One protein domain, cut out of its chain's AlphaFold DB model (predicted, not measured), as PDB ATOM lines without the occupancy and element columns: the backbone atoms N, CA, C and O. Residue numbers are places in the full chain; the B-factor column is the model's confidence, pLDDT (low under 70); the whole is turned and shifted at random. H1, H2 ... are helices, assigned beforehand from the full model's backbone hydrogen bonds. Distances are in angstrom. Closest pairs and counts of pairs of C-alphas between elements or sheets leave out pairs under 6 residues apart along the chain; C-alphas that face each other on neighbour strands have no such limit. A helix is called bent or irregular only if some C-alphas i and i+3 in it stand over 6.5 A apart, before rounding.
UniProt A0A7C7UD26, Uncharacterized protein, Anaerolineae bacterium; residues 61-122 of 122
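Overview. This is residues 61 to 122 of the 122 residues of an uncharacterized protein of Anaerolineae bacterium (UniProt A0A7C7UD26). Three helices follow one another end to end in an open zigzag, with the long H2 as the middle stroke and the shorter H1 and H3 turning away at its two ends. No two of the helices pack side by side and there is no core; H2 and H3 meet in a corner where one ends and the other begins. The printed part has 62 residues with three named helices, in the order H1, H2, H3, and no named strand, and its class is all helix. The whole is extended, with a radius of gyration of the C-alphas of 20.7 A, and the C-alphas span 58 by 27 by 11 A along their three main axes.

Along the chain. H1 holds residues 65 to 73, from C-alpha 65 at (64.484, 74.398, 119.086) to C-alpha 73, 12.2 A away. H2, the longest helix, holds residues 77 to 102 and measures 35.4 A from its first to its last C-alpha; C-alpha 77 is at (73.067, 89.983, 110.661). H2 has a kink of 35 degrees near residue 94. It is neither bent nor irregular, but only just: C-alphas 93 and 96 are 6.3 A apart. H3 holds residues 104 to 120 and measures 24.6 A, ending with C-alpha 120 at (108.715, 85.988, 82.534).

Arrangement. H1 touches no helix. A tight link of 3 residues joins it to H2, and the two helices are apart. A tight link of 1 residue, Arg 103, joins H2 to H3. These two are close but not clearly touching, with 2 pairs of C-alphas within 8 A; their closest C-alphas are those of Trp 100 and Val 107, 6.3 A apart. The lines of H2 and H3 are about perpendicular, at 82 degrees, and their centres are 23.8 A apart. H1 and H3 are apart. In H1 and H3 every O i to N i+4 pair is within hydrogen-bond range; in H2 this holds for 19 of 22 pairs.

Size, cuts and confidence. The two C-alphas farthest apart are those of Pro 63 and Cys 122, at 61.9 A. Several stretches stand free, among them residues 81 to 95, which belong to H2, and residues 109 to 122, of which 109 to 120 belong to H3. The printed part has no cut, and neither of its two links between helices is long. Cys 122 is the chain's last residue. The mean pLDDT of the printed part is 87.0; residues 96 to 97, residue 100 and residue 122 are under 70.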
ATOM      1  N   ASP A  61      73.760  74.394 123.592       82.06
ATOM      2  CA  ASP A  61      73.163  73.920 124.839       82.06
ATOM      3  C   ASP A  61      71.710  74.395 124.997       82.06
ATOM      4  O   ASP A  61      71.147  74.319 126.085       82.06
ATOM      5  N   ALA A  62      71.092  74.898 123.920       88.31
ATOM      6  CA  ALA A  62      69.697  75.304 123.957       88.31
ATOM      7  C   ALA A  62      68.801  74.105 124.327       88.31
ATOM      8  O   ALA A  62      68.914  73.046 123.700       88.31
ATOM      9  N   PRO A  63      67.896  74.263 125.311       90.44
ATOM     10  CA  PRO A  63      67.053  73.170 125.797       90.44
ATOM     11  C   PRO A  63      65.975  72.755 124.786       90.44
ATOM     12  O   PRO A  63      65.462  71.642 124.867       90.44
ATOM     13  N   SER A  64      65.635  73.627 123.831       93.94
ATOM     14  CA  SER A  64      64.675  73.350 122.762       93.94
ATOM     15  C   SER A  64      65.034  74.082 121.462       93.94
ATOM     16  O   SER A  64      65.915  74.951 121.427       93.94
ATOM     17  N   ALA A  65      64.339  73.731 120.377       93.56
ATOM     18  CA  ALA A  65      64.484  74.398 119.086       93.56
ATOM     19  C   ALA A  65      63.999  75.859 119.132       93.56
ATOM     20  O   ALA A  65      64.600  76.727 118.500       93.56
ATOM     21  N   GLU A  66      62.955  76.145 119.909       95.62
ATOM     22  CA  GLU A  66      62.415  77.489 120.125       95.62
ATOM     23  C   GLU A  66      63.436  78.366 120.851       95.62
ATOM     24  O   GLU A  66      63.787  79.432 120.346       95.62
ATOM     25  N   ALA A  67      64.013  77.872 121.953       95.06
ATOM     26  CA  ALA A  67      65.055  78.585 122.692       95.06
ATOM     27  C   ALA A  67      66.299  78.848 121.824       95.06
ATOM     28  O   ALA A  67      66.928  79.905 121.910       95.06
ATOM     29  N   LEU A  68      66.656  77.903 120.947       93.38
ATOM     30  CA  LEU A  68      67.718  78.117 119.966       93.38
ATOM     31  C   LEU A  68      67.356  79.241 118.991       93.38
ATOM     32  O   LEU A  68      68.184  80.110 118.724       93.38
ATOM     33  N   ARG A  69      66.134  79.227 118.453       94.56
ATOM     34  CA  ARG A  69      65.669  80.235 117.498       94.56
ATOM     35  C   ARG A  69      65.654  81.629 118.119       94.56
ATOM     36  O   ARG A  69      66.129  82.560 117.477       94.56
ATOM     37  N   GLU A  70      65.176  81.763 119.353       95.06
ATOM     38  CA  GLU A  70      65.199  83.025 120.101       95.06
ATOM     39  C   GLU A  70      66.624  83.545 120.297       95.06
ATOM     40  O   GLU A  70      66.892  84.717 120.045       95.06
ATOM     41  N   ARG A  71      67.573  82.674 120.669       92.38
ATOM     42  CA  ARG A  71      68.990  83.054 120.796       92.38
ATOM     43  C   ARG A  71      69.592  83.495 119.466       92.38
ATOM     44  O   ARG A  71      70.322  84.479 119.426       92.38
ATOM     45  N   LEU A  72      69.295  82.785 118.377       92.06
ATOM     46  CA  LEU A  72      69.778  83.152 117.043       92.06
ATOM     47  C   LEU A  72      69.172  84.478 116.563       92.06
ATOM     48  O   LEU A  72      69.868  85.251 115.912       92.06
ATOM     49  N   ALA A  73      67.917  84.764 116.915       94.69
ATOM     50  CA  ALA A  73      67.240  86.009 116.558       94.69
ATOM     51  C   ALA A  73      67.842  87.251 117.241       94.69
ATOM     52  O   ALA A  73      67.705  88.354 116.720       94.69
ATOM     53  N   GLN A  74      68.538  87.085 118.371       95.31
ATOM     54  CA  GLN A  74      69.224  88.180 119.071       95.31
ATOM     55  C   GLN A  74      70.527  88.620 118.388       95.31
ATOM     56  O   GLN A  74      71.102  89.636 118.774       95.31
ATOM     57  N   VAL A  75      71.024  87.871 117.400       94.25
ATOM     58  CA  VAL A  75      72.296  88.168 116.733       94.25
ATOM     59  C   VAL A  75      72.043  89.054 115.511       94.25
ATOM     60  O   VAL A  75      71.394  88.606 114.563       94.25
ATOM     61  N   PRO A  76      72.593  90.283 115.464       97.00
ATOM     62  CA  PRO A  76      72.509  91.115 114.273       97.00
ATOM     63  C   PRO A  76      73.162  90.429 113.073       97.00
ATOM     64  O   PRO A  76      74.236  89.828 113.187       97.00
ATOM     65  N   TRP A  77      72.553  90.575 111.897       95.94
ATOM     66  CA  TRP A  77      73.067  89.983 110.661       95.94
ATOM     67  C   TRP A  77      74.510  90.392 110.358       95.94
ATOM     68  O   TRP A  77      75.318  89.553 109.966       95.94
ATOM     69  N   GLU A  78      74.863  91.654 110.592       96.88
ATOM     70  CA  GLU A  78      76.220  92.163 110.375       96.88
ATOM     71  C   GLU A  78      77.252  91.441 111.249       96.88
ATOM     72  O   GLU A  78      78.295  91.004 110.755       96.88
ATOM     73  N   ALA A  79      76.932  91.234 112.531       95.62
ATOM     74  CA  ALA A  79      77.788  90.504 113.462       95.62
ATOM     75  C   ALA A  79      77.965  89.042 113.025       95.62
ATOM     76  O   ALA A  79      79.083  88.517 113.038       95.62
ATOM     77  N   TYR A  80      76.883  88.402 112.567       94.56
ATOM     78  CA  TYR A  80      76.947  87.053 112.008       94.56
ATOM     79  C   TYR A  80      77.876  86.982 110.791       94.56
ATOM     80  O   TYR A  80      78.766  86.129 110.747       94.56
ATOM     81  N   PHE A  81      77.708  87.870 109.809       96.75
ATOM     82  CA  PHE A  81      78.525  87.854 108.594       96.75
ATOM     83  C   PHE A  81      79.997  88.169 108.876       96.75
ATOM     84  O   PHE A  81      80.879  87.534 108.289       96.75
ATOM     85  N   ALA A  82      80.281  89.076 109.812       96.38
ATOM     86  CA  ALA A  82      81.643  89.374 110.242       96.38
ATOM     87  C   ALA A  82      82.341  88.132 110.830       96.38
ATOM     88  O   ALA A  82      83.446  87.768 110.404       96.38
ATOM     89  N   GLU A  83      81.679  87.427 111.752       94.25
ATOM     90  CA  GLU A  83      82.214  86.191 112.336       94.25
ATOM     91  C   GLU A  83      82.270  85.043 111.322       94.25
ATOM     92  O   GLU A  83      83.241  84.277 111.291       94.25
ATOM     93  N   ARG A  84      81.299  84.957 110.409       93.50
ATOM     94  CA  ARG A  84      81.319  83.985 109.314       93.50
ATOM     95  C   ARG A  84      82.536  84.183 108.412       93.50
ATOM     96  O   ARG A  84      83.242  83.215 108.123       93.50
ATOM     97  N   ALA A  85      82.836  85.422 108.029       94.62
ATOM     98  CA  ALA A  85      84.015  85.743 107.232       94.62
ATOM     99  C   ALA A  85      85.317  85.396 107.979       94.62
ATOM    100  O   ALA A  85      86.263  84.866 107.389       94.62
ATOM    101  N   ARG A  86      85.371  85.635 109.298       92.75
ATOM    102  CA  ARG A  86      86.509  85.251 110.149       92.75
ATOM    103  C   ARG A  86      86.718  83.733 110.172       92.75
ATOM    104  O   ARG A  86      87.849  83.266 110.000       92.75
ATOM    105  N   TYR A  87      85.641  82.970 110.325       90.62
ATOM    106  CA  TYR A  87      85.660  81.509 110.281       90.62
ATOM    107  C   TYR A  87      86.130  80.980 108.916       90.62
ATOM    108  O   TYR A  87      86.978  80.085 108.842       90.62
ATOM    109  N   GLU A  88      85.648  81.562 107.819       90.12
ATOM    110  CA  GLU A  88      86.031  81.159 106.462       90.12
ATOM    111  C   GLU A  88      87.497  81.460 106.142       90.12
ATOM    112  O   GLU A  88      88.193  80.586 105.612       90.12
ATOM    113  N   ARG A  89      88.008  82.637 106.538       88.94
ATOM    114  CA  ARG A  89      89.441  82.966 106.435       88.94
ATOM    115  C   ARG A  89      90.297  81.929 107.153       88.94
ATOM    116  O   ARG A  89      91.278  81.443 106.588       88.94
ATOM    117  N   ARG A  90      89.900  81.526 108.366       86.44
ATOM    118  CA  ARG A  90      90.605  80.473 109.107       86.44
ATOM    119  C   ARG A  90      90.594  79.154 108.346       86.44
ATOM    120  O   ARG A  90      91.653  78.558 108.158       86.44
ATOM    121  N   GLN A  91      89.433  78.702 107.879       84.38
ATOM    122  CA  GLN A  91      89.341  77.455 107.120       84.38
ATOM    123  C   GLN A  91      90.194  77.484 105.844       84.38
ATOM    124  O   GLN A  91      90.813  76.473 105.497       84.38
ATOM    125  N   ALA A  92      90.273  78.630 105.164       84.31
ATOM    126  CA  ALA A  92      91.073  78.798 103.955       84.31
ATOM    127  C   ALA A  92      92.570  78.522 104.187       84.31
ATOM    128  O   ALA A  92      93.198  77.880 103.340       84.31
ATOM    129  N   LEU A  93      93.122  78.886 105.354       80.31
ATOM    130  CA  LEU A  93      94.514  78.574 105.719       80.31
ATOM    131  C   LEU A  93      94.797  77.064 105.689       80.31
ATOM    132  O   LEU A  93      95.867  76.623 105.263       80.31
ATOM    133  N   PHE A  94      93.816  76.246 106.069       75.31
ATOM    134  CA  PHE A  94      93.959  74.789 106.110       75.31
ATOM    135  C   PHE A  94      93.621  74.107 104.777       75.31
ATOM    136  O   PHE A  94      94.066  72.977 104.541       75.31
ATOM    137  N   ARG A  95      92.933  74.797 103.852       72.06
ATOM    138  CA  ARG A  95      92.656  74.278 102.499       72.06
ATOM    139  C   ARG A  95      93.938  74.000 101.716       72.06
ATOM    140  O   ARG A  95      93.970  73.024 100.973       72.06
ATOM    141  N   ARG A  96      95.013  74.783 101.897       65.75
ATOM    142  CA  ARG A  96      96.311  74.521 101.237       65.75
ATOM    143  C   ARG A  96      96.896  73.165 101.630       65.75
ATOM    144  O   ARG A  96      97.302  72.404 100.757       65.75
ATOM    145  N   ARG A  97      96.902  72.841 102.926       66.94
ATOM    146  CA  ARG A  97      97.462  71.580 103.439       66.94
ATOM    147  C   ARG A  97      96.623  70.375 103.015       66.94
ATOM    148  O   ARG A  97      97.179  69.337 102.675       66.94
ATOM    149  N   TYR A  98      95.300  70.542 102.978       70.12
ATOM    150  CA  TYR A  98      94.382  69.556 102.409       70.12
ATOM    151  C   TYR A  98      94.641  69.336 100.909       70.12
ATOM    152  O   TYR A  98      94.868  68.205 100.486       70.12
ATOM    153  N   ARG A  99      94.692  70.409 100.106       70.19
ATOM    154  CA  ARG A  99      94.974  70.329  98.663       70.19
ATOM    155  C   ARG A  99      96.330  69.684  98.382       70.19
ATOM    156  O   ARG A  99      96.410  68.848  97.500       70.19
ATOM    157  N   TRP A 100      97.367  70.001  99.155       69.50
ATOM    158  CA  TRP A 100      98.670  69.347  99.017       69.50
ATOM    159  C   TRP A 100      98.607  67.841  99.302       69.50
ATOM    160  O   TRP A 100      99.162  67.056  98.544       69.50
ATOM    161  N   ARG A 101      97.911  67.426 100.368       74.50
ATOM    162  CA  ARG A 101      97.798  66.005 100.741       74.50
ATOM    163  C   ARG A 101      96.958  65.181  99.765       74.50
ATOM    164  O   ARG A 101      97.288  64.028  99.541       74.50
ATOM    165  N   HIS A 102      95.893  65.754  99.207       74.19
ATOM    166  CA  HIS A 102      94.913  65.005  98.406       74.19
ATOM    167  C   HIS A 102      94.948  65.314  96.904       74.19
ATOM    168  O   HIS A 102      94.365  64.582  96.117       74.19
ATOM    169  N   ARG A 103      95.593  66.407  96.490       81.88
ATOM    170  CA  ARG A 103      95.706  66.857  95.091       81.88
ATOM    171  C   ARG A 103      97.128  67.337  94.790       81.88
ATOM    172  O   ARG A 103      97.323  68.390  94.186       81.88
ATOM    173  N   ARG A 104      98.122  66.579  95.264       82.62
ATOM    174  CA  ARG A 104      99.547  66.934  95.199       82.62
ATOM    175  C   ARG A 104      99.990  67.320  93.786       82.62
ATOM    176  O   ARG A 104     100.588  68.379  93.628       82.62
ATOM    177  N   GLU A 105      99.656  66.502  92.788       86.81
ATOM    178  CA  GLU A 105     100.095  66.708  91.401       86.81
ATOM    179  C   GLU A 105      99.540  68.012  90.817       86.81
ATOM    180  O   GLU A 105     100.293  68.844  90.320       86.81
ATOM    181  N   ALA A 106      98.241  68.262  90.997       85.12
ATOM    182  CA  ALA A 106      97.599  69.495  90.545       85.12
ATOM    183  C   ALA A 106      98.188  70.742  91.230       85.12
ATOM    184  O   ALA A 106      98.419  71.764  90.588       85.12
ATOM    185  N   VAL A 107      98.476  70.668  92.537       85.00
ATOM    186  CA  VAL A 107      99.123  71.774  93.265       85.00
ATOM    187  C   VAL A 107     100.556  71.998  92.775       85.00
ATOM    188  O   VAL A 107     100.988  73.146  92.678       85.00
ATOM    189  N   ARG A 108     101.292  70.927  92.461       86.88
ATOM    190  CA  ARG A 108     102.650  71.005  91.909       86.88
ATOM    191  C   ARG A 108     102.647  71.669  90.534       86.88
ATOM    192  O   ARG A 108     103.389  72.626  90.346       86.88
ATOM    193  N   GLN A 109     101.786  71.226  89.619       91.06
ATOM    194  CA  GLN A 109     101.656  71.825  88.286       91.06
ATOM    195  C   GLN A 109     101.285  73.309  88.366       91.06
ATOM    196  O   GLN A 109     101.931  74.140  87.736       91.06
ATOM    197  N   GLN A 110     100.328  73.665  89.229       88.56
ATOM    198  CA  GLN A 110      99.959  75.063  89.457       88.56
ATOM    199  C   GLN A 110     101.145  75.911  89.951       88.56
ATOM    200  O   GLN A 110     101.284  77.067  89.564       88.56
ATOM    201  N   ARG A 111     102.003  75.354  90.817       88.38
ATOM    202  CA  ARG A 111     103.198  76.048  91.326       88.38
ATOM    203  C   ARG A 111     104.263  76.237  90.254       88.38
ATOM    204  O   ARG A 111     104.848  77.310  90.210       88.38
ATOM    205  N   ILE A 112     104.481  75.226  89.414       94.00
ATOM    206  CA  ILE A 112     105.409  75.304  88.279       94.00
ATOM    207  C   ILE A 112     104.947  76.397  87.307       94.00
ATOM    208  O   ILE A 112     105.743  77.258  86.955       94.00
ATOM    209  N   ALA A 113     103.657  76.424  86.954       91.50
ATOM    210  CA  ALA A 113     103.097  77.449  86.071       91.50
ATOM    211  C   ALA A 113     103.222  78.867  86.660       91.50
ATOM    212  O   ALA A 113     103.643  79.788  85.972       91.50
ATOM    213  N   ALA A 114     102.914  79.037  87.951       90.12
ATOM    214  CA  ALA A 114     103.053  80.331  88.621       90.12
ATOM    215  C   ALA A 114     104.511  80.816  88.689       90.12
ATOM    216  O   ALA A 114     104.759  82.013  88.597       90.12
ATOM    217  N   TRP A 115     105.470  79.900  88.859       90.44
ATOM    218  CA  TRP A 115     106.893  80.236  88.828       90.44
ATOM    219  C   TRP A 115     107.350  80.632  87.422       90.44
ATOM    220  O   TRP A 115     108.018  81.647  87.282       90.44
ATOM    221  N   ALA A 116     106.933  79.891  86.390       92.19
ATOM    222  CA  ALA A 116     107.241  80.234  85.003       92.19
ATOM    223  C   ALA A 116     106.734  81.640  84.636       92.19
ATOM    224  O   ALA A 116     107.476  82.408  84.037       92.19
ATOM    225  N   GLN A 117     105.520  82.004  85.066       88.94
ATOM    226  CA  GLN A 117     104.982  83.350  84.857       88.94
ATOM    227  C   GLN A 117     105.800  84.422  85.591       88.94
ATOM    228  O   GLN A 117     106.187  85.413  84.991       88.94
ATOM    229  N   ALA A 118     106.130  84.199  86.866       87.62
ATOM    230  CA  ALA A 118     106.900  85.165  87.649       87.62
ATOM    231  C   ALA A 118     108.327  85.387  87.113       87.62
ATOM    232  O   ALA A 118     108.883  86.456  87.323       87.62
ATOM    233  N   VAL A 119     108.916  84.391  86.441       86.62
ATOM    234  CA  VAL A 119     110.222  84.523  85.770       86.62
ATOM    235  C   VAL A 119     110.108  85.318  84.468       86.62
ATOM    236  O   VAL A 119     111.050  86.013  84.118       86.62
ATOM    237  N   LEU A 120     108.976  85.225  83.762       78.69
ATOM    238  CA  LEU A 120     108.715  85.988  82.534       78.69
ATOM    239  C   LEU A 120     108.368  87.459  82.804       78.69
ATOM    240  O   LEU A 120     108.601  88.300  81.944       78.69
ATOM    241  N   ASP A 121     107.805  87.754  83.978       74.62
ATOM    242  CA  ASP A 121     107.451  89.111  84.409       74.62
ATOM    243  C   ASP A 121     108.641  89.871  85.063       74.62
ATOM    244  O   ASP A 121     108.463  91.012  85.498       74.62
ATOM    245  N   CYS A 122     109.824  89.242  85.173       58.38
ATOM    246  CA  CYS A 122     111.087  89.847  85.637       58.38
ATOM    247  C   CYS A 122     111.952  90.302  84.456       58.38
ATOM    248  O   CYS A 122     112.590  91.370  84.589       58.38
TER     249      CYS A 122